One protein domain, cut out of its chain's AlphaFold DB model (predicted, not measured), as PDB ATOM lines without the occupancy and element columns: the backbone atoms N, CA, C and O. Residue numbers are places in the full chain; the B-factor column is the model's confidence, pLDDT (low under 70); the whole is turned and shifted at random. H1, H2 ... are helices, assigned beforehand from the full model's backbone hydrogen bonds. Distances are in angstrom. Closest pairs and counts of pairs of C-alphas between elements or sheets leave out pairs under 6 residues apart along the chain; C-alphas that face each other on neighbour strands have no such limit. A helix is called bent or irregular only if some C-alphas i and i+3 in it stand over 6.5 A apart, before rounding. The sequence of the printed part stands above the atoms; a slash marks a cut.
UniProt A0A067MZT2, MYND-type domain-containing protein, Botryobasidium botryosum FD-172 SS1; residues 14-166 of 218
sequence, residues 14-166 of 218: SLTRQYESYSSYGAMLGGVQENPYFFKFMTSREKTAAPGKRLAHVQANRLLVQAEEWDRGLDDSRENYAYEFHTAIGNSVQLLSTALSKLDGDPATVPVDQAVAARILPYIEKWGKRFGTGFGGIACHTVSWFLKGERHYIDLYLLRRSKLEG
ATOM      1  N   SER A  14     -40.125   5.715  30.217       65.44
ATOM      2  CA  SER A  14     -39.546   5.434  31.539       65.44
ATOM      3  C   SER A  14     -38.615   6.562  32.019       65.44
ATOM      4  O   SER A  14     -38.395   6.730  33.221       65.44
ATOM      5  N   LEU A  15     -38.139   7.402  31.089       64.31
ATOM      6  CA  LEU A  15     -37.270   8.551  31.338       64.31
ATOM      7  C   LEU A  15     -38.050   9.858  31.600       64.31
ATOM      8  O   LEU A  15     -37.448  10.926  31.681       64.31
ATOM      9  N   THR A  16     -39.379   9.830  31.772       65.19
ATOM     10  CA  THR A  16     -40.176  11.052  32.017       65.19
ATOM     11  C   THR A  16     -39.710  11.838  33.246       65.19
ATOM     12  O   THR A  16     -39.593  13.058  33.167       65.19
ATOM     13  N   ARG A  17     -39.335  11.170  34.347       62.12
ATOM     14  CA  ARG A  17     -38.756  11.854  35.525       62.12
ATOM     15  C   ARG A  17     -37.465  12.611  35.204       62.12
ATOM     16  O   ARG A  17     -37.179  13.645  35.799       62.12
ATOM     17  N   GLN A  18     -36.703  12.112  34.242       62.53
ATOM     18  CA  GLN A  18     -35.450  12.712  33.796       62.53
ATOM     19  C   GLN A  18     -35.724  13.969  32.965       62.53
ATOM     20  O   GLN A  18     -35.056  14.986  33.139       62.53
ATOM     21  N   TYR A  19     -36.791  13.956  32.166       63.91
ATOM     22  CA  TYR A  19     -37.318  15.148  31.499       63.91
ATOM     23  C   TYR A  19     -37.855  16.193  32.468       63.91
ATOM     24  O   TYR A  19     -37.608  17.380  32.293       63.91
ATOM     25  N   GLU A  20     -38.559  15.764  33.513       66.19
ATOM     26  CA  GLU A  20     -39.042  16.663  34.564       66.19
ATOM     27  C   GLU A  20     -37.886  17.315  35.334       66.19
ATOM     28  O   GLU A  20     -37.986  18.477  35.738       66.19
ATOM     29  N   SER A  21     -36.766  16.595  35.482       64.31
ATOM     30  CA  SER A  21     -35.528  17.130  36.056       64.31
ATOM     31  C   SER A  21     -34.887  18.201  35.157       64.31
ATOM     32  O   SER A  21     -34.245  19.130  35.657       64.31
ATOM     33  N   TYR A  22     -35.141  18.134  33.844       67.75
ATOM     34  CA  TYR A  22     -34.723  19.107  32.840       67.75
ATOM     35  C   TYR A  22     -35.827  20.141  32.585       67.75
ATOM     36  O   TYR A  22     -36.537  20.134  31.580       67.75
ATOM     37  N   SER A  23     -35.990  21.083  33.513       69.00
ATOM     38  CA  SER A  23     -36.988  22.140  33.339       69.00
ATOM     39  C   SER A  23     -36.587  23.086  32.200       69.00
ATOM     40  O   SER A  23     -35.728  23.951  32.379       69.00
ATOM     41  N   SER A  24     -37.253  22.996  31.045       66.19
ATOM     42  CA  SER A  24     -37.083  23.937  29.921       66.19
ATOM     43  C   SER A  24     -37.292  25.389  30.355       66.19
ATOM     44  O   SER A  24     -36.602  26.291  29.892       66.19
ATOM     45  N   TYR A  25     -38.189  25.616  31.319       70.38
ATOM     46  CA  TYR A  25     -38.372  26.918  31.956       70.38
ATOM     47  C   TYR A  25     -37.132  27.358  32.738       70.38
ATOM     48  O   TYR A  25     -36.762  28.526  32.677       70.38
ATOM     49  N   GLY A  26     -36.470  26.441  33.445       70.75
ATOM     50  CA  GLY A  26     -35.191  26.697  34.108       70.75
ATOM     51  C   GLY A  26     -34.086  27.060  33.116       70.75
ATOM     52  O   GLY A  26     -33.370  28.033  33.341       70.75
ATOM     53  N   ALA A  27     -33.999  26.353  31.987       74.31
ATOM     54  CA  ALA A  27     -33.056  26.674  30.915       74.31
ATOM     55  C   ALA A  27     -33.344  28.052  30.292       74.31
ATOM     56  O   ALA A  27     -32.431  28.862  30.147       74.31
ATOM     57  N   MET A  28     -34.611  28.362  29.996       78.38
ATOM     58  CA  MET A  28     -35.017  29.679  29.496       78.38
ATOM     59  C   MET A  28     -34.700  30.794  30.494       78.38
ATOM     60  O   MET A  28     -34.136  31.812  30.105       78.38
ATOM     61  N   LEU A  29     -35.022  30.599  31.777       78.62
ATOM     62  CA  LEU A  29     -34.678  31.543  32.842       78.62
ATOM     63  C   LEU A  29     -33.162  31.729  32.940       78.62
ATOM     64  O   LEU A  29     -32.697  32.861  33.042       78.62
ATOM     65  N   GLY A  30     -32.402  30.639  32.831       75.75
ATOM     66  CA  GLY A  30     -30.948  30.657  32.756       75.75
ATOM     67  C   GLY A  30     -30.420  31.461  31.567       75.75
ATOM     68  O   GLY A  30     -29.439  32.177  31.725       75.75
ATOM     69  N   GLY A  31     -31.092  31.417  30.415       78.19
ATOM     70  CA  GLY A  31     -30.713  32.194  29.233       78.19
ATOM     71  C   GLY A  31     -31.090  33.674  29.297       78.19
ATOM     72  O   GLY A  31     -30.358  34.516  28.783       78.19
ATOM     73  N   VAL A  32     -32.203  34.030  29.948       81.56
ATOM     74  CA  VAL A  32     -32.617  35.442  30.078       81.56
ATOM     75  C   VAL A  32     -31.992  36.146  31.280       81.56
ATOM     76  O   VAL A  32     -32.066  37.369  31.360       81.56
ATOM     77  N   GLN A  33     -31.358  35.420  32.205       79.19
ATOM     78  CA  GLN A  33     -30.770  36.006  33.415       79.19
ATOM     79  C   GLN A  33     -29.638  37.005  33.122       79.19
ATOM     80  O   GLN A  33     -29.368  37.891  33.934       79.19
ATOM     81  N   GLU A  34     -28.972  36.854  31.974       74.81
ATOM     82  CA  GLU A  34     -27.923  37.763  31.503       74.81
ATOM     83  C   GLU A  34     -28.499  39.054  30.915       74.81
ATOM     84  O   GLU A  34     -27.786  40.044  30.759       74.81
ATOM     85  N   ASN A  35     -29.804  39.084  30.626       80.69
ATOM     86  CA  ASN A  35     -30.460  40.286  30.156       80.69
ATOM     87  C   ASN A  35     -30.550  41.303  31.312       80.69
ATOM     88  O   ASN A  35     -31.232  41.045  32.311       80.69
ATOM     89  N   PRO A  36     -29.940  42.495  31.184       74.94
ATOM     90  CA  PRO A  36     -29.942  43.484  32.256       74.94
ATOM     91  C   PRO A  36     -31.360  43.960  32.616       74.94
ATOM     92  O   PRO A  36     -31.603  44.347  33.760       74.94
ATOM     93  N   TYR A  37     -32.318  43.884  31.684       79.50
ATOM     94  CA  TYR A  37     -33.721  44.214  31.937       79.50
ATOM     95  C   TYR A  37     -34.437  43.192  32.807       79.50
ATOM     96  O   TYR A  37     -35.312  43.585  33.573       79.50
ATOM     97  N   PHE A  38     -34.060  41.913  32.733       83.44
ATOM     98  CA  PHE A  38     -34.718  40.860  33.500       83.44
ATOM     99  C   PHE A  38     -34.611  41.146  35.000       83.44
ATOM    100  O   PHE A  38     -35.623  41.307  35.678       83.44
ATOM    101  N   PHE A  39     -33.393  41.331  35.515       79.00
ATOM    102  CA  PHE A  39     -33.224  41.627  36.938       79.00
ATOM    103  C   PHE A  39     -33.680  43.023  37.330       79.00
ATOM    104  O   PHE A  39     -34.173  43.185  38.437       79.00
ATOM    105  N   LYS A  40     -33.588  44.014  36.438       79.06
ATOM    106  CA  LYS A  40     -34.149  45.347  36.700       79.06
ATOM    107  C   LYS A  40     -35.655  45.329  36.869       79.06
ATOM    108  O   LYS A  40     -36.163  46.020  37.742       79.06
ATOM    109  N   PHE A  41     -36.357  44.556  36.046       82.81
ATOM    110  CA  PHE A  41     -37.780  44.340  36.231       82.81
ATOM    111  C   PHE A  41     -38.018  43.675  37.585       82.81
ATOM    112  O   PHE A  41     -38.738  44.237  38.399       82.81
ATOM    113  N   MET A  42     -37.334  42.566  37.880       81.44
ATOM    114  CA  MET A  42     -37.500  41.817  39.137       81.44
ATOM    115  C   MET A  42     -37.150  42.625  40.396       81.44
ATOM    116  O   MET A  42     -37.694  42.358  41.468       81.44
ATOM    117  N   THR A  43     -36.255  43.609  40.283       80.31
ATOM    118  CA  THR A  43     -35.882  44.500  41.385       80.31
ATOM    119  C   THR A  43     -36.665  45.817  41.404       80.31
ATOM    120  O   THR A  43     -36.531  46.570  42.369       80.31
ATOM    121  N   SER A  44     -37.516  46.094  40.412       82.00
ATOM    122  CA  SER A  44     -38.339  47.310  40.376       82.00
ATOM    123  C   SER A  44     -39.374  47.354  41.508       82.00
ATOM    124  O   SER A  44     -39.661  46.348  42.165       82.00
ATOM    125  N   ARG A  45     -39.942  48.543  41.745       81.56
ATOM    126  CA  ARG A  45     -41.023  48.762  42.722       81.56
ATOM    127  C   ARG A  45     -42.417  48.447  42.173       81.56
ATOM    128  O   ARG A  45     -43.399  48.558  42.905       81.56
ATOM    129  N   GLU A  46     -42.513  48.057  40.904       81.81
ATOM    130  CA  GLU A  46     -43.785  47.727  40.270       81.81
ATOM    131  C   GLU A  46     -44.469  46.552  40.968       81.81
ATOM    132  O   GLU A  46     -43.851  45.533  41.284       81.81
ATOM    133  N   LYS A  47     -45.790  46.651  41.158       84.50
ATOM    134  CA  LYS A  47     -46.566  45.586  41.818       84.50
ATOM    135  C   LYS A  47     -46.432  44.246  41.093       84.50
ATOM    136  O   LYS A  47     -46.373  43.203  41.737       84.50
ATOM    137  N   THR A  48     -46.336  44.272  39.764       86.25
ATOM    138  CA  THR A  48     -46.147  43.077  38.927       86.25
ATOM    139  C   THR A  48     -44.774  42.427  39.108       86.25
ATOM    140  O   THR A  48     -44.631  41.239  38.840       86.25
ATOM    141  N   ALA A  49     -43.774  43.180  39.569       83.81
ATOM    142  CA  ALA A  49     -42.426  42.692  39.836       83.81
ATOM    143  C   ALA A  49     -42.224  42.189  41.272       83.81
ATOM    144  O   ALA A  49     -41.242  41.501  41.542       83.81
ATOM    145  N   ALA A  50     -43.157  42.474  42.189       85.31
ATOM    146  CA  ALA A  50     -43.063  42.078  43.596       85.31
ATOM    147  C   ALA A  50     -42.739  40.581  43.825       85.31
ATOM    148  O   ALA A  50     -41.938  40.285  44.716       85.31
ATOM    149  N   PRO A  51     -43.259  39.617  43.031       88.50
ATOM    150  CA  PRO A  51     -42.863  38.212  43.164       88.50
ATOM    151  C   PRO A  51     -41.363  37.962  42.950       88.50
ATOM    152  O   PRO A  51     -40.814  37.009  43.504       88.50
ATOM    153  N   GLY A  52     -40.676  38.822  42.193       88.06
ATOM    154  CA  GLY A  52     -39.256  38.682  41.893       88.06
ATOM    155  C   GLY A  52     -38.338  38.791  43.103       88.06
ATOM    156  O   GLY A  52     -37.276  38.171  43.120       88.06
ATOM    157  N   LYS A  53     -38.798  39.444  44.176       90.44
ATOM    158  CA  LYS A  53     -38.091  39.527  45.464       90.44
ATOM    159  C   LYS A  53     -37.952  38.176  46.174       90.44
ATOM    160  O   LYS A  53     -37.177  38.046  47.115       90.44
ATOM    161  N   ARG A  54     -38.698  37.160  45.725       93.69
ATOM    162  CA  ARG A  54     -38.664  35.782  46.240       93.69
ATOM    163  C   ARG A  54     -37.846  34.838  45.364       93.69
ATOM    164  O   ARG A  54     -37.784  33.650  45.665       93.69
ATOM    165  N   LEU A  55     -37.239  35.326  44.277       91.81
ATOM    166  CA  LEU A  55     -36.612  34.462  43.276       91.81
ATOM    167  C   LEU A  55     -35.499  33.590  43.872       91.81
ATOM    168  O   LEU A  55     -35.494  32.387  43.629       91.81
ATOM    169  N   ALA A  56     -34.610  34.162  44.692       94.69
ATOM    170  CA  ALA A  56     -33.544  33.403  45.350       94.69
ATOM    171  C   ALA A  56     -34.111  32.312  46.276       94.69
ATOM    172  O   ALA A  56     -33.705  31.155  46.196       94.69
ATOM    173  N   HIS A  57     -35.112  32.658  47.092       95.19
ATOM    174  CA  HIS A  57     -35.802  31.720  47.977       95.19
ATOM    175  C   HIS A  57     -36.442  30.555  47.204       95.19
ATOM    176  O   HIS A  57     -36.234  29.387  47.533       95.19
ATOM    177  N   VAL A  58     -37.207  30.857  46.151       93.62
ATOM    178  CA  VAL A  58     -37.878  29.843  45.324       93.62
ATOM    179  C   VAL A  58     -36.856  28.967  44.605       93.62
ATOM    180  O   VAL A  58     -37.011  27.746  44.574       93.62
ATOM    181  N   GLN A  59     -35.799  29.563  44.054       93.69
ATOM    182  CA  GLN A  59     -34.783  28.825  43.315       93.69
ATOM    183  C   GLN A  59     -33.970  27.893  44.222       93.69
ATOM    184  O   GLN A  59     -33.719  26.756  43.834       93.69
ATOM    185  N   ALA A  60     -33.627  28.316  45.443       96.44
ATOM    186  CA  ALA A  60     -32.963  27.453  46.420       96.44
ATOM    187  C   ALA A  60     -33.825  26.237  46.800       96.44
ATOM    188  O   ALA A  60     -33.328  25.113  46.830       96.44
ATOM    189  N   ASN A  61     -35.132  26.432  47.013       95.12
ATOM    190  CA  ASN A  61     -36.056  25.325  47.275       95.12
ATOM    191  C   ASN A  61     -36.142  24.350  46.092       95.12
ATOM    192  O   ASN A  61     -36.097  23.138  46.284       95.12
ATOM    193  N   ARG A  62     -36.231  24.866  44.859       92.06
ATOM    194  CA  ARG A  62     -36.266  24.032  43.647       92.06
ATOM    195  C   ARG A  62     -34.996  23.210  43.477       92.06
ATOM    196  O   ARG A  62     -35.089  22.021  43.194       92.06
ATOM    197  N   LEU A  63     -33.836  23.830  43.681       93.75
ATOM    198  CA  LEU A  63     -32.560  23.126  43.656       93.75
ATOM    199  C   LEU A  63     -32.527  22.010  44.704       93.75
ATOM    200  O   LEU A  63     -32.146  20.897  44.371       93.75
ATOM    201  N   LEU A  64     -32.970  22.275  45.937       95.69
ATOM    202  CA  LEU A  64     -33.001  21.264  46.997       95.69
ATOM    203  C   LEU A  64     -33.889  20.063  46.635       95.69
ATOM    204  O   LEU A  64     -33.503  18.930  46.900       95.69
ATOM    205  N   VAL A  65     -35.051  20.297  46.017       92.81
ATOM    206  CA  VAL A  65     -35.951  19.220  45.560       92.81
ATOM    207  C   VAL A  65     -35.281  18.325  44.512       92.81
ATOM    208  O   VAL A  65     -35.529  17.124  44.499       92.81
ATOM    209  N   GLN A  66     -34.432  18.892  43.653       91.56
ATOM    210  CA  GLN A  66     -33.777  18.171  42.557       91.56
ATOM    211  C   GLN A  66     -32.381  17.639  42.912       91.56
ATOM    212  O   GLN A  66     -31.826  16.832  42.171       91.56
ATOM    213  N   ALA A  67     -31.798  18.084  44.028       93.75
ATOM    214  CA  ALA A  67     -30.371  17.943  44.296       93.75
ATOM    215  C   ALA A  67     -29.888  16.491  44.295       93.75
ATOM    216  O   ALA A  67     -28.866  16.191  43.689       93.75
ATOM    217  N   GLU A  68     -30.626  15.586  44.935       93.62
ATOM    218  CA  GLU A  68     -30.240  14.177  45.015       93.62
ATOM    219  C   GLU A  68     -30.277  13.484  43.646       93.62
ATOM    220  O   GLU A  68     -29.362  12.741  43.301       93.62
ATOM    221  N   GLU A  69     -31.311  13.757  42.848       89.75
ATOM    222  CA  GLU A  69     -31.451  13.173  41.512       89.75
ATOM    223  C   GLU A  69     -30.380  13.703  40.562       89.75
ATOM    224  O   GLU A  69     -29.736  12.933  39.855       89.75
ATOM    225  N   TRP A  70     -30.139  15.010  40.588       92.19
ATOM    226  CA  TRP A  70     -29.097  15.635  39.783       92.19
ATOM    227  C   TRP A  70     -27.701  15.150  40.160       92.19
ATOM    228  O   TRP A  70     -26.869  14.922  39.285       92.19
ATOM    229  N   ASP A  71     -27.446  14.958  41.453       94.06
ATOM    230  CA  ASP A  71     -26.175  14.437  41.937       94.06
ATOM    231  C   ASP A  71     -25.936  12.990  41.480       94.06
ATOM    232  O   ASP A  71     -24.840  12.688  41.016       94.06
ATOM    233  N   ARG A  72     -26.966  12.130  41.510       91.25
ATOM    234  CA  ARG A  72     -26.901  10.786  40.906       91.25
ATOM    235  C   ARG A  72     -26.691  10.837  39.397       91.25
ATOM    236  O   ARG A  72     -25.877  10.087  38.869       91.25
ATOM    237  N   GLY A  73     -27.414  11.716  38.708       88.75
ATOM    238  CA  GLY A  73     -27.358  11.851  37.254       88.75
ATOM    239  C   GLY A  73     -25.980  12.260  36.734       88.75
ATOM    240  O   GLY A  73     -25.581  11.851  35.647       88.75
ATOM    241  N   LEU A  74     -25.207  13.006  37.528       90.25
ATOM    242  CA  LEU A  74     -23.819  13.332  37.202       90.25
ATOM    243  C   LEU A  74     -22.892  12.106  37.158       90.25
ATOM    244  O   LEU A  74     -21.859  12.169  36.490       90.25
ATOM    245  N   ASP A  75     -23.221  11.039  37.888       90.31
ATOM    246  CA  ASP A  75     -22.447   9.792  37.961       90.31
ATOM    247  C   ASP A  75     -22.926   8.731  36.953       90.31
ATOM    248  O   ASP A  75     -22.432   7.602  36.958       90.31
ATOM    249  N   ASP A  76     -23.871   9.072  36.070       85.88
ATOM    250  CA  ASP A  76     -24.346   8.160  35.031       85.88
ATOM    251  C   ASP A  76     -23.242   7.860  34.004       85.88
ATOM    252  O   ASP A  76     -22.560   8.755  33.502       85.88
ATOM    253  N   SER A  77     -23.080   6.583  33.653       80.75
ATOM    254  CA  SER A  77     -22.059   6.124  32.705       80.75
ATOM    255  C   SER A  77     -22.294   6.588  31.263       80.75
ATOM    256  O   SER A  77     -21.404   6.474  30.423       80.75
ATOM    257  N   ARG A  78     -23.499   7.066  30.936       81.31
ATOM    258  CA  ARG A  78     -23.834   7.606  29.616       81.31
ATOM    259  C   ARG A  78     -23.364   9.061  29.556       81.31
ATOM    260  O   ARG A  78     -24.045   9.950  30.054       81.31
ATOM    261  N   GLU A  79     -22.229   9.322  28.908       76.31
ATOM    262  CA  GLU A  79     -21.588  10.654  28.898       76.31
ATOM    263  C   GLU A  79     -22.524  11.806  28.491       76.31
ATOM    264  O   GLU A  79     -22.568  12.836  29.165       76.31
ATOM    265  N   ASN A  80     -23.324  11.624  27.432       75.94
ATOM    266  CA  ASN A  80     -24.295  12.635  26.986       75.94
ATOM    267  C   ASN A  80     -25.309  12.988  28.082       75.94
ATOM    268  O   ASN A  80     -25.731  14.132  28.206       75.94
ATOM    269  N   TYR A  81     -25.672  11.999  28.889       75.56
ATOM    270  CA  TYR A  81     -26.678  12.120  29.927       75.56
ATOM    271  C   TYR A  81     -26.114  12.819  31.174       75.56
ATOM    272  O   TYR A  81     -26.719  13.752  31.697       75.56
ATOM    273  N   ALA A  82     -24.888  12.479  31.584       83.31
ATOM    274  CA  ALA A  82     -24.181  13.206  32.641       83.31
ATOM    275  C   ALA A  82     -23.947  14.691  32.276       83.31
ATOM    276  O   ALA A  82     -24.040  15.577  33.133       83.31
ATOM    277  N   TYR A  83     -23.687  14.983  30.996       85.00
ATOM    278  CA  TYR A  83     -23.526  16.353  30.496       85.00
ATOM    279  C   TYR A  83     -24.809  17.195  30.604       85.00
ATOM    280  O   TYR A  83     -24.749  18.395  30.903       85.00
ATOM    281  N   GLU A  84     -25.975  16.581  30.407       83.69
ATOM    282  CA  GLU A  84     -27.264  17.244  30.603       83.69
ATOM    283  C   GLU A  84     -27.419  17.689  32.065       83.69
ATOM    284  O   GLU A  84     -27.611  18.882  32.320       83.69
ATOM    285  N   PHE A  85     -27.216  16.805  33.047       87.50
ATOM    286  CA  PHE A  85     -27.276  17.208  34.461       87.50
ATOM    287  C   PHE A  85     -26.266  18.290  34.814       87.50
ATOM    288  O   PHE A  85     -26.616  19.250  35.502       87.50
ATOM    289  N   HIS A  86     -25.039  18.193  34.301       89.44
ATOM    290  CA  HIS A  86     -24.037  19.243  34.473       89.44
ATOM    291  C   HIS A  86     -24.572  20.612  34.012       89.44
ATOM    292  O   HIS A  86     -24.456  21.612  34.726       89.44
ATOM    293  N   THR A  87     -25.218  20.653  32.847       86.50
ATOM    294  CA  THR A  87     -25.818  21.871  32.285       86.50
ATOM    295  C   THR A  87     -27.015  22.360  33.108       86.50
ATOM    296  O   THR A  87     -27.112  23.555  33.407       86.50
ATOM    297  N   ALA A  88     -27.907  21.457  33.523       87.50
ATOM    298  CA  ALA A  88     -29.080  21.782  34.334       87.50
ATOM    299  C   ALA A  88     -28.693  22.369  35.702       87.50
ATOM    300  O   ALA A  88     -29.218  23.420  36.096       87.50
ATOM    301  N   ILE A  89     -27.731  21.740  36.386       92.12
ATOM    302  CA  ILE A  89     -27.183  22.216  37.659       92.12
ATOM    303  C   ILE A  89     -26.520  23.576  37.447       92.12
ATOM    304  O   ILE A  89     -26.869  24.533  38.136       92.12
ATOM    305  N   GLY A  90     -25.612  23.691  36.471       91.50
ATOM    306  CA  GLY A  90     -24.887  24.931  36.194       91.50
ATOM    307  C   GLY A  90     -25.820  26.122  35.966       91.50
ATOM    308  O   GLY A  90     -25.679  27.150  36.628       91.50
ATOM    309  N   ASN A  91     -26.830  25.965  35.107       89.62
ATOM    310  CA  ASN A  91     -27.817  27.015  34.834       89.62
ATOM    311  C   ASN A  91     -28.644  27.381  36.071       89.62
ATOM    312  O   ASN A  91     -28.882  28.559  36.345       89.62
ATOM    313  N   SER A  92     -29.068  26.378  36.836       91.81
ATOM    314  CA  SER A  92     -29.940  26.576  37.993       91.81
ATOM    315  C   SER A  92     -29.211  27.212  39.175       91.81
ATOM    316  O   SER A  92     -29.786  28.058  39.867       91.81
ATOM    317  N   VAL A  93     -27.946  26.844  39.385       95.25
ATOM    318  CA  VAL A  93     -27.068  27.466  40.380       95.25
ATOM    319  C   VAL A  93     -26.669  28.871  39.934       95.25
ATOM    320  O   VAL A  93     -26.662  29.780  40.761       95.25
ATOM    321  N   GLN A  94     -26.422  29.101  38.639       91.94
ATOM    322  CA  GLN A  94     -26.177  30.450  38.125       91.94
ATOM    323  C   GLN A  94     -27.390  31.365  38.346       91.94
ATOM    324  O   GLN A  94     -27.212  32.503  38.780       91.94
ATOM    325  N   LEU A  95     -28.618  30.877  38.123       91.69
ATOM    326  CA  LEU A  95     -29.831  31.656  38.389       91.69
ATOM    327  C   LEU A  95     -29.940  32.050  39.864       91.69
ATOM    328  O   LEU A  95     -30.244  33.205  40.169       91.69
ATOM    329  N   LEU A  96     -29.642  31.118  40.776       95.00
ATOM    330  CA  LEU A  96     -29.597  31.412  42.207       95.00
ATOM    331  C   LEU A  96     -28.497  32.432  42.538       95.00
ATOM    332  O   LEU A  96     -28.773  33.410  43.227       95.00
ATOM    333  N   SER A  97     -27.285  32.244  42.011       94.25
ATOM    334  CA  SER A  97     -26.150  33.162  42.177       94.25
ATOM    335  C   SER A  97     -26.512  34.584  41.748       94.25
ATOM    336  O   SER A  97     -26.325  35.546  42.500       94.25
ATOM    337  N   THR A  98     -27.109  34.721  40.562       90.75
ATOM    338  CA  THR A  98     -27.533  36.016  40.038       90.75
ATOM    339  C   THR A  98     -28.635  36.627  40.900       90.75
ATOM    340  O   THR A  98     -28.544  37.807  41.226       90.75
ATOM    341  N   ALA A  99     -29.638  35.848  41.319       92.19
ATOM    342  CA  ALA A  99     -30.707  36.342  42.182       92.19
ATOM    343  C   ALA A  99     -30.181  36.834  43.536       92.19
ATOM    344  O   ALA A  99     -30.524  37.940  43.936       92.19
ATOM    345  N   LEU A 100     -29.311  36.063  44.197       94.50
ATOM    346  CA  LEU A 100     -28.677  36.455  45.460       94.50
ATOM    347  C   LEU A 100     -27.885  37.753  45.301       94.50
ATOM    348  O   LEU A 100     -28.048  38.678  46.086       94.50
ATOM    349  N   SER A 101     -27.104  37.854  44.229       91.81
ATOM    350  CA  SER A 101     -26.264  39.022  43.965       91.81
ATOM    351  C   SER A 101     -27.066  40.277  43.620       91.81
ATOM    352  O   SER A 101     -26.689  41.382  43.992       91.81
ATOM    353  N   LYS A 102     -28.162  40.128  42.871       88.25
ATOM    354  CA  LYS A 102     -28.987  41.251  42.401       88.25
ATOM    355  C   LYS A 102     -29.981  41.764  43.429       88.25
ATOM    356  O   LYS A 102     -30.430  42.899  43.301       88.25
ATOM    357  N   LEU A 103     -30.343  40.921  44.387       90.00
ATOM    358  CA  LEU A 103     -31.286  41.230  45.454       90.00
ATOM    359  C   LEU A 103     -30.584  41.567  46.781       90.00
ATOM    360  O   LEU A 103     -31.270  41.902  47.749       90.00
ATOM    361  N   ASP A 104     -29.250  41.482  46.843       90.69
ATOM    362  CA  ASP A 104     -28.480  41.855  48.032       90.69
ATOM    363  C   ASP A 104     -28.695  43.337  48.378       90.69
ATOM    364  O   ASP A 104     -28.691  44.212  47.511       90.69
ATOM    365  N   GLY A 105     -28.940  43.607  49.662       86.12
ATOM    366  CA  GLY A 105     -29.221  44.950  50.178       86.12
ATOM    367  C   GLY A 105     -30.642  45.479  49.931       86.12
ATOM    368  O   GLY A 105     -30.993  46.523  50.481       86.12
ATOM    369  N   ASP A 106     -31.483  44.786  49.160       88.19
ATOM    370  CA  ASP A 106     -32.879  45.185  48.972       88.19
ATOM    371  C   ASP A 106     -33.743  44.742  50.174       88.19
ATOM    372  O   ASP A 106     -33.848  43.542  50.447       88.19
ATOM    373  N   PRO A 107     -34.394  45.678  50.895       88.06
ATOM    374  CA  PRO A 107     -35.162  45.363  52.099       88.06
ATOM    375  C   PRO A 107     -36.438  44.552  51.829       88.06
ATOM    376  O   PRO A 107     -36.992  43.969  52.758       88.06
ATOM    377  N   ALA A 108     -36.927  44.516  50.585       88.50
ATOM    378  CA  ALA A 108     -38.091  43.720  50.202       88.50
ATOM    379  C   ALA A 108     -37.728  42.270  49.838       88.50
ATOM    380  O   ALA A 108     -38.626  41.455  49.609       88.50
ATOM    381  N   THR A 109     -36.435  41.945  49.753       92.44
ATOM    382  CA  THR A 109     -35.955  40.605  49.413       92.44
ATOM    383  C   THR A 109     -36.350  39.593  50.475       92.44
ATOM    384  O   THR A 109     -36.117  39.784  51.668       92.44
ATOM    385  N   VAL A 110     -36.907  38.467  50.031       93.56
ATOM    386  CA  VAL A 110     -37.161  37.321  50.905       93.56
ATOM    387  C   VAL A 110     -35.905  36.449  50.928       93.56
ATOM    388  O   VAL A 110     -35.531  35.917  49.876       93.56
ATOM    389  N   PRO A 111     -35.242  36.289  52.089       94.62
ATOM    390  CA  PRO A 111     -34.014  35.513  52.176       94.62
ATOM    391  C   PRO A 111     -34.266  34.023  51.915       94.62
ATOM    392  O   PRO A 111     -35.379  33.502  52.067       94.62
ATOM    393  N   VAL A 112     -33.203  33.319  51.529       97.00
ATOM    394  CA  VAL A 112     -33.213  31.854  51.507       97.00
ATOM    395  C   VAL A 112     -33.381  31.360  52.943       97.00
ATOM    396  O   VAL A 112     -32.702  31.835  53.852       97.00
ATOM    397  N   ASP A 113     -34.312  30.429  53.141       96.69
ATOM    398  CA  ASP A 113     -34.552  29.820  54.447       96.69
ATOM    399  C   ASP A 113     -33.292  29.093  54.950       96.69
ATOM    400  O   ASP A 113     -32.622  28.401  54.182       96.69
ATOM    401  N   GLN A 114     -32.966  29.242  56.236       96.88
ATOM    402  CA  GLN A 114     -31.732  28.690  56.808       96.88
ATOM    403  C   GLN A 114     -31.702  27.156  56.798       96.88
ATOM    404  O   GLN A 114     -30.649  26.566  56.562       96.88
ATOM    405  N   ALA A 115     -32.845  26.489  56.989       97.69
ATOM    406  CA  ALA A 115     -32.918  25.034  56.906       97.69
ATOM    407  C   ALA A 115     -32.748  24.553  55.457       97.69
ATOM    408  O   ALA A 115     -32.093  23.539  55.211       97.69
ATOM    409  N   VAL A 116     -33.280  25.301  54.483       97.94
ATOM    410  CA  VAL A 116     -33.033  25.039  53.054       97.94
ATOM    411  C   VAL A 116     -31.556  25.243  52.717       97.94
ATOM    412  O   VAL A 116     -30.950  24.363  52.105       97.94
ATOM    413  N   ALA A 117     -30.959  26.356  53.157       98.06
ATOM    414  CA  ALA A 117     -29.549  26.677  52.947       98.06
ATOM    415  C   ALA A 117     -28.624  25.588  53.515       98.06
ATOM    416  O   ALA A 117     -27.756  25.092  52.800       98.06
ATOM    417  N   ALA A 118     -28.854  25.150  54.754       98.19
ATOM    418  CA  ALA A 118     -28.065  24.095  55.388       98.19
ATOM    419  C   ALA A 118     -28.126  22.761  54.624       98.19
ATOM    420  O   ALA A 118     -27.131  22.044  54.550       98.19
ATOM    421  N   ARG A 119     -29.280  22.428  54.031       98.38
ATOM    422  CA  ARG A 119     -29.473  21.168  53.293       98.38
ATOM    423  C   ARG A 119     -28.915  21.199  51.876       98.38
ATOM    424  O   ARG A 119     -28.447  20.172  51.394       98.38
ATOM    425  N   ILE A 120     -28.981  22.340  51.196       98.00
ATOM    426  CA  ILE A 120     -28.488  22.465  49.819       98.00
ATOM    427  C   ILE A 120     -26.974  22.709  49.761       98.00
ATOM    428  O   ILE A 120     -26.323  22.297  48.802       98.00
ATOM    429  N   LEU A 121     -26.390  23.348  50.782       98.44
ATOM    430  CA  LEU A 121     -24.979  23.737  50.790       98.44
ATOM    431  C   LEU A 121     -24.003  22.575  50.502       98.44
ATOM    432  O   LEU A 121     -23.122  22.778  49.665       98.44
ATOM    433  N   PRO A 122     -24.162  21.358  51.069       98.50
ATOM    434  CA  PRO A 122     -23.281  20.233  50.748       98.50
ATOM    435  C   PRO A 122     -23.271  19.874  49.256       98.50
ATOM    436  O   PRO A 122     -22.210  19.580  48.704       98.50
ATOM    437  N   TYR A 123     -24.424  19.951  48.583       98.38
ATOM    438  CA  TYR A 123     -24.520  19.720  47.140       98.38
ATOM    439  C   TYR A 123     -23.823  20.825  46.353       98.38
ATOM    440  O   TYR A 123     -23.019  20.531  45.476       98.38
ATOM    441  N   ILE A 124     -24.059  22.093  46.709       98.38
ATOM    442  CA  ILE A 124     -23.402  23.241  46.068       98.38
ATOM    443  C   ILE A 124     -21.878  23.129  46.171       98.38
ATOM    444  O   ILE A 124     -21.172  23.336  45.188       98.38
ATOM    445  N   GLU A 125     -21.347  22.764  47.336       98.25
ATOM    446  CA  GLU A 125     -19.904  22.599  47.521       98.25
ATOM    447  C   GLU A 125     -19.348  21.385  46.772       98.25
ATOM    448  O   GLU A 125     -18.266  21.471  46.181       98.25
ATOM    449  N   LYS A 126     -20.081  20.264  46.767       97.94
ATOM    450  CA  LYS A 126     -19.719  19.061  46.009       97.94
ATOM    451  C   LYS A 126     -19.669  19.357  44.508       97.94
ATOM    452  O   LYS A 126     -18.663  19.061  43.863       97.94
ATOM    453  N   TRP A 127     -20.710  19.981  43.963       97.56
ATOM    454  CA  TRP A 127     -20.779  20.374  42.556       97.56
ATOM    455  C   TRP A 127     -19.725  21.423  42.207       97.56
ATOM    456  O   TRP A 127     -19.068  21.292  41.181       97.56
ATOM    457  N   GLY A 128     -19.476  22.397  43.087       97.25
ATOM    458  CA  GLY A 128     -18.408  23.384  42.908       97.25
ATOM    459  C   GLY A 128     -17.035  22.735  42.734       97.25
ATOM    460  O   GLY A 128     -16.325  23.038  41.779       97.25
ATOM    461  N   LYS A 129     -16.695  21.764  43.593       96.75
ATOM    462  CA  LYS A 129     -15.457  20.976  43.458       96.75
ATOM    463  C   LYS A 129     -15.419  20.177  42.156       96.75
ATOM    464  O   LYS A 129     -14.385  20.153  41.497       96.75
ATOM    465  N   ARG A 130     -16.534  19.542  41.779       95.31
ATOM    466  CA  ARG A 130     -16.633  18.715  40.563       95.31
ATOM    467  C   ARG A 130     -16.488  19.535  39.282       95.31
ATOM    468  O   ARG A 130     -15.831  19.090  38.350       95.31
ATOM    469  N   PHE A 131     -17.097  20.716  39.228       94.88
ATOM    470  CA  PHE A 131     -17.095  21.584  38.046       94.88
ATOM    471  C   PHE A 131     -15.846  22.476  37.961       94.88
ATOM    472  O   PHE A 131     -15.591  23.097  36.927       94.88
ATOM    473  N   GLY A 132     -15.060  22.551  39.040       93.25
ATOM    474  CA  GLY A 132     -13.796  23.275  39.092       93.25
ATOM    475  C   GLY A 132     -13.960  24.774  38.835       93.25
ATOM    476  O   GLY A 132     -14.829  25.433  39.396       93.25
ATOM    477  N   THR A 133     -13.113  25.332  37.973       89.88
ATOM    478  CA  THR A 133     -13.120  26.767  37.633       89.88
ATOM    479  C   THR A 133     -14.039  27.117  36.459       89.88
ATOM    480  O   THR A 133     -14.055  28.263  36.011       89.88
ATOM    481  N   GLY A 134     -14.810  26.149  35.952       88.25
ATOM    482  CA  GLY A 134     -15.804  26.381  34.910       88.25
ATOM    483  C   GLY A 134     -16.984  27.229  35.394       88.25
ATOM    484  O   GLY A 134     -17.144  27.502  36.585       88.25
ATOM    485  N   PHE A 135     -17.855  27.608  34.457       82.50
ATOM    486  CA  PHE A 135     -19.051  28.421  34.715       82.50
ATOM    487  C   PHE A 135     -19.888  27.909  35.903       82.50
ATOM    488  O   PHE A 135     -20.158  28.664  36.838       82.50
ATOM    489  N   GLY A 136     -20.224  26.613  35.918       87.94
ATOM    490  CA  GLY A 136     -21.000  26.009  37.004       87.94
ATOM    491  C   GLY A 136     -20.277  26.037  38.354       87.94
ATOM    492  O   GLY A 136     -20.912  26.247  39.387       87.94
ATOM    493  N   GLY A 137     -18.951  25.885  38.362       94.69
ATOM    494  CA  GLY A 137     -18.153  25.902  39.587       94.69
ATOM    495  C   GLY A 137     -18.056  27.294  40.212       94.69
ATOM    496  O   GLY A 137     -18.295  27.453  41.409       94.69
ATOM    497  N   ILE A 138     -17.828  28.333  39.398       92.69
ATOM    498  CA  ILE A 138     -17.843  29.736  39.855       92.69
ATOM    499  C   ILE A 138     -19.212  30.098  40.448       92.69
ATOM    500  O   ILE A 138     -19.283  30.727  41.510       92.69
ATOM    501  N   ALA A 139     -20.297  29.679  39.791       94.19
ATOM    502  CA  ALA A 139     -21.650  29.880  40.296       94.19
ATOM    503  C   ALA A 139     -21.847  29.200  41.662       94.19
ATOM    504  O   ALA A 139     -22.348  29.837  42.589       94.19
ATOM    505  N   CYS A 140     -21.393  27.950  41.812       97.69
ATOM    506  CA  CYS A 140     -21.459  27.213  43.076       97.69
ATOM    507  C   CYS A 140     -20.691  27.917  44.203       97.69
ATOM    508  O   CYS A 140     -21.232  28.089  45.294       97.69
ATOM    509  N   HIS A 141     -19.461  28.370  43.947       96.25
ATOM    510  CA  HIS A 141     -18.679  29.112  44.940       96.25
ATOM    511  C   HIS A 141     -19.386  30.391  45.381       96.25
ATOM    512  O   HIS A 141     -19.507  30.644  46.576       96.25
ATOM    513  N   THR A 142     -19.933  31.142  44.423       95.44
ATOM    514  CA  THR A 142     -20.673  32.374  44.713       95.44
ATOM    515  C   THR A 142     -21.883  32.089  45.603       95.44
ATOM    516  O   THR A 142     -22.048  32.727  46.639       95.44
ATOM    517  N   VAL A 143     -22.702  31.091  45.252       97.81
ATOM    518  CA  VAL A 143     -23.852  30.684  46.077       97.81
ATOM    519  C   VAL A 143     -23.402  30.248  47.471       97.81
ATOM    520  O   VAL A 143     -24.011  30.673  48.448       97.81
ATOM    521  N   SER A 144     -22.330  29.458  47.587       98.19
ATOM    522  CA  SER A 144     -21.786  29.029  48.883       98.19
ATOM    523  C   SER A 144     -21.433  30.225  49.774       98.19
ATOM    524  O   SER A 144     -21.876  30.273  50.921       98.19
ATOM    525  N   TRP A 145     -20.743  31.238  49.237       97.56
ATOM    526  CA  TRP A 145     -20.411  32.463  49.976       97.56
ATOM    527  C   TRP A 145     -21.654  33.189  50.489       97.56
ATOM    528  O   TRP A 145     -21.710  33.557  51.662       97.56
ATOM    529  N   PHE A 146     -22.675  33.351  49.642       97.38
ATOM    530  CA  PHE A 146     -23.941  33.975  50.036       97.38
ATOM    531  C   PHE A 146     -24.676  33.179  51.118       97.38
ATOM    532  O   PHE A 146     -25.126  33.770  52.098       97.38
ATOM    533  N   LEU A 147     -24.782  31.856  50.972       97.25
ATOM    534  CA  LEU A 147     -25.478  31.007  51.946       97.25
ATOM    535  C   LEU A 147     -24.751  30.949  53.297       97.25
ATOM    536  O   LEU A 147     -25.404  30.816  54.328       97.25
ATOM    537  N   LYS A 148     -23.422  31.090  53.305       97.06
ATOM    538  CA  LYS A 148     -22.603  31.165  54.526       97.06
ATOM    539  C   LYS A 148     -22.490  32.573  55.118       97.06
ATOM    540  O   LYS A 148     -21.997  32.722  56.232       97.06
ATOM    541  N   GLY A 149     -22.914  33.606  54.390       94.69
ATOM    542  CA  GLY A 149     -22.762  34.999  54.813       94.69
ATOM    543  C   GLY A 149     -21.315  35.510  54.778       94.69
ATOM    544  O   GLY A 149     -20.954  36.390  55.558       94.69
ATOM    545  N   GLU A 150     -20.474  34.990  53.882       95.56
ATOM    546  CA  GLU A 150     -19.059  35.364  53.767       95.56
ATOM    547  C   GLU A 150     -18.883  36.721  53.055       95.56
ATOM    548  O   GLU A 150     -18.503  36.803  51.883       95.56
ATOM    549  N   ARG A 151     -19.168  37.814  53.778       92.81
ATOM    550  CA  ARG A 151     -19.255  39.179  53.222       92.81
ATOM    551  C   ARG A 151     -18.032  39.627  52.430       92.81
ATOM    552  O   ARG A 151     -18.197  40.198  51.361       92.81
ATOM    553  N   HIS A 152     -16.828  39.286  52.880       92.69
ATOM    554  CA  HIS A 152     -15.605  39.639  52.158       92.69
ATOM    555  C   HIS A 152     -15.603  39.142  50.698       92.69
ATOM    556  O   HIS A 152     -15.273  39.901  49.788       92.69
ATOM    557  N   TYR A 153     -16.006  37.890  50.454       91.62
ATOM    558  CA  TYR A 153     -16.051  37.334  49.098       91.62
ATOM    559  C   TYR A 153     -17.245  37.850  48.296       91.62
ATOM    560  O   TYR A 153     -17.116  38.099  47.095       91.62
ATOM    561  N   ILE A 154     -18.384  38.053  48.962       92.69
ATOM    562  CA  ILE A 154     -19.583  38.642  48.358       92.69
ATOM    563  C   ILE A 154     -19.263  40.036  47.806       92.69
ATOM    564  O   ILE A 154     -19.504  40.295  46.629       92.69
ATOM    565  N   ASP A 155     -18.642  40.902  48.608       90.44
ATOM    566  CA  ASP A 155     -18.333  42.280  48.220       90.44
ATOM    567  C   ASP A 155     -17.355  42.331  47.035       90.44
ATOM    568  O   ASP A 155     -17.547  43.100  46.087       90.44
ATOM    569  N   LEU A 156     -16.338  41.460  47.026       87.62
ATOM    570  CA  LEU A 156     -15.407  41.324  45.901       87.62
ATOM    571  C   LEU A 156     -16.112  40.860  44.618       87.62
ATOM    572  O   LEU A 156     -15.833  41.376  43.530       87.62
ATOM    573  N   TYR A 157     -17.029  39.898  44.730       87.62
ATOM    574  CA  TYR A 157     -17.813  39.419  43.595       87.62
ATOM    575  C   TYR A 157     -18.724  40.520  43.038       87.62
ATOM    576  O   TYR A 157     -18.719  40.768  41.828       87.62
ATOM    577  N   LEU A 158     -19.459  41.221  43.906       86.88
ATOM    578  CA  LEU A 158     -20.348  42.318  43.518       86.88
ATOM    579  C   LEU A 158     -19.574  43.458  42.844       86.88
ATOM    580  O   LEU A 158     -20.017  43.976  41.814       86.88
ATOM    581  N   LEU A 159     -18.381  43.789  43.348       82.88
ATOM    582  CA  LEU A 159     -17.483  44.763  42.725       82.88
ATOM    583  C   LEU A 159     -17.029  44.325  41.325       82.88
ATOM    584  O   LEU A 159     -16.991  45.134  40.399       82.88
ATOM    585  N   ARG A 160     -16.669  43.050  41.139       81.69
ATOM    586  CA  ARG A 160     -16.285  42.536  39.814       81.69
ATOM    587  C   ARG A 160     -17.464  42.572  38.847       81.69
ATOM    588  O   ARG A 160     -17.295  42.922  37.680       81.69
ATOM    589  N   ARG A 161     -18.655  42.225  39.328       79.00
ATOM    590  CA  ARG A 161     -19.873  42.187  38.525       79.00
ATOM    591  C   ARG A 161     -20.317  43.577  38.072       79.00
ATOM    592  O   ARG A 161     -20.654  43.737  36.905       79.00
ATOM    593  N   SER A 162     -20.266  44.586  38.942       73.94
ATOM    594  CA  SER A 162     -20.645  45.959  38.575       73.94
ATOM    595  C   SER A 162     -19.782  46.525  37.439       73.94
ATOM    596  O   SER A 162     -20.294  47.230  36.568       73.94
ATOM    597  N   LYS A 163     -18.496  46.150  37.385       69.81
ATOM    598  CA  LYS A 163     -17.604  46.476  36.261       69.81
ATOM    599  C   LYS A 163     -18.054  45.814  34.957       69.81
ATOM    600  O   LYS A 163     -18.112  46.483  33.933       69.81
ATOM    601  N   LEU A 164     -18.410  44.528  35.002       68.94
ATOM    602  CA  LEU A 164     -18.875  43.779  33.825       68.94
ATOM    603  C   LEU A 164     -20.222  44.277  33.288       68.94
ATOM    604  O   LEU A 164     -20.497  44.153  32.103       68.94
ATOM    605  N   GLU A 165     -21.055  44.863  34.144       69.50
ATOM    606  CA  GLU A 165     -22.360  45.413  33.762       69.50
ATOM    607  C   GLU A 165     -22.277  46.831  33.175       69.50
ATOM    608  O   GLU A 165     -23.306  47.473  32.978       69.50
ATOM    609  N   GLY A 166     -21.069  47.343  32.908       65.50
ATOM    610  CA  GLY A 166     -20.878  48.677  32.335       65.50
ATOM    611  C   GLY A 166     -21.310  49.809  33.274       65.50
ATOM    612  O   GLY A 166     -21.544  50.932  32.830       65.50
TER     613      GLY A 166
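AT A GLANCE: This is residues 14 to 166 of the 218 residues of the protein "MYND-type domain-containing protein" of Botryobasidium botryosum FD-172 SS1 (UniProt A0A067MZT2). Two long helices, H4 and H5, form a hairpin through the middle of the domain; the hairpin of H6 and H7 crosses one side of it, with H8 folding back beside H7. On the other side lie three short helices, H1 to H3: H1 by the far end of H4, H2 on H5, and H3 across the end where H4 begins and H5 ends. The printed part has 153 residues, with eight named helices, H1 to H8 in chain order, and no named strand; its class is all helix. It is compact, with a radius of gyration of the C-alphas of 15.3 A and spans of 45 by 33 by 33 A.

IN THESE COORDINATES: H4, the longest helix, holds residues 47 to 73 and measures 39.1 A, from C-alpha 47 at (-46.566, 45.586, 41.818). It has a kink of 53 degrees near residue 66 and is irregular, C-alphas 65 and 68 being 7.6 A apart. H5, residues 79 to 103, measures 36.1 A. H6, residues 114 to 131, 24.8 A, has a kink of 35 degrees near residue 121 and is only just irregular, with C-alphas 119 and 122 6.8 A apart. H7 is residues 135 to 148, 20.3 A, and H8 is residues 151 to 164, 19.9 A, ending at C-alpha 164 at (-18.875, 43.779, 33.825). The short helices are H1, residues 14 to 21, 13.2 A, beginning at (-39.546, 5.434, 31.539); H2, residues 24 to 32, 12.3 A; and H3, residues 36 to 43, 10.9 A. H1 is irregular, with C-alphas 14 and 17 7.6 A apart.

HOW THE PARTS SIT: H4 and H5, the hub, touch four helices each. They touch as a hairpin at a shallow tilt of 31 degrees, opposite ways; their closest C-alphas, of Ala 56 and Ala 99, are 5.2 A apart. H7 touches H5 at a steep tilt of 44 degrees, closest at Gly 136 and Gly 90, C-alphas 4.1 A apart. H6 touches H4 at Ile 120 and Leu 64, closest C-alphas 5.5 A. H6 and H7 form a hairpin at a shallow tilt of 30 degrees, and H7 and H8 one at a steep tilt of 42 degrees. H2 touches H5, closest at Gly 30 and Asn 91, C-alphas 5.2 A apart. H3 touches H4 about perpendicular at 74 degrees, with the C-alphas of Met 42 and Gly 52 closest at 4.5 A. H1 and H4 only just touch, with 3 pairs of C-alphas within 8 A. Among the pairs apart are H4 and H7, and H6 and H8. Every O i to N i+4 pair is within hydrogen-bond range in H2, H3, H5 and H7, against 3 of 4 in H1, 14 of 23 in H4, 12 of 14 in H6 and 9 of 10 in H8.

THE WHOLE: The two C-alphas farthest apart, of Arg 45 and Ser 77, are 47.7 A apart. The printed part has no cut and no long link; the link from H5 to H6, 10 residues, is short but not tight. The mean pLDDT of the printed part is 87.1, and residues 14 to 24 and 163 to 166 are under 70.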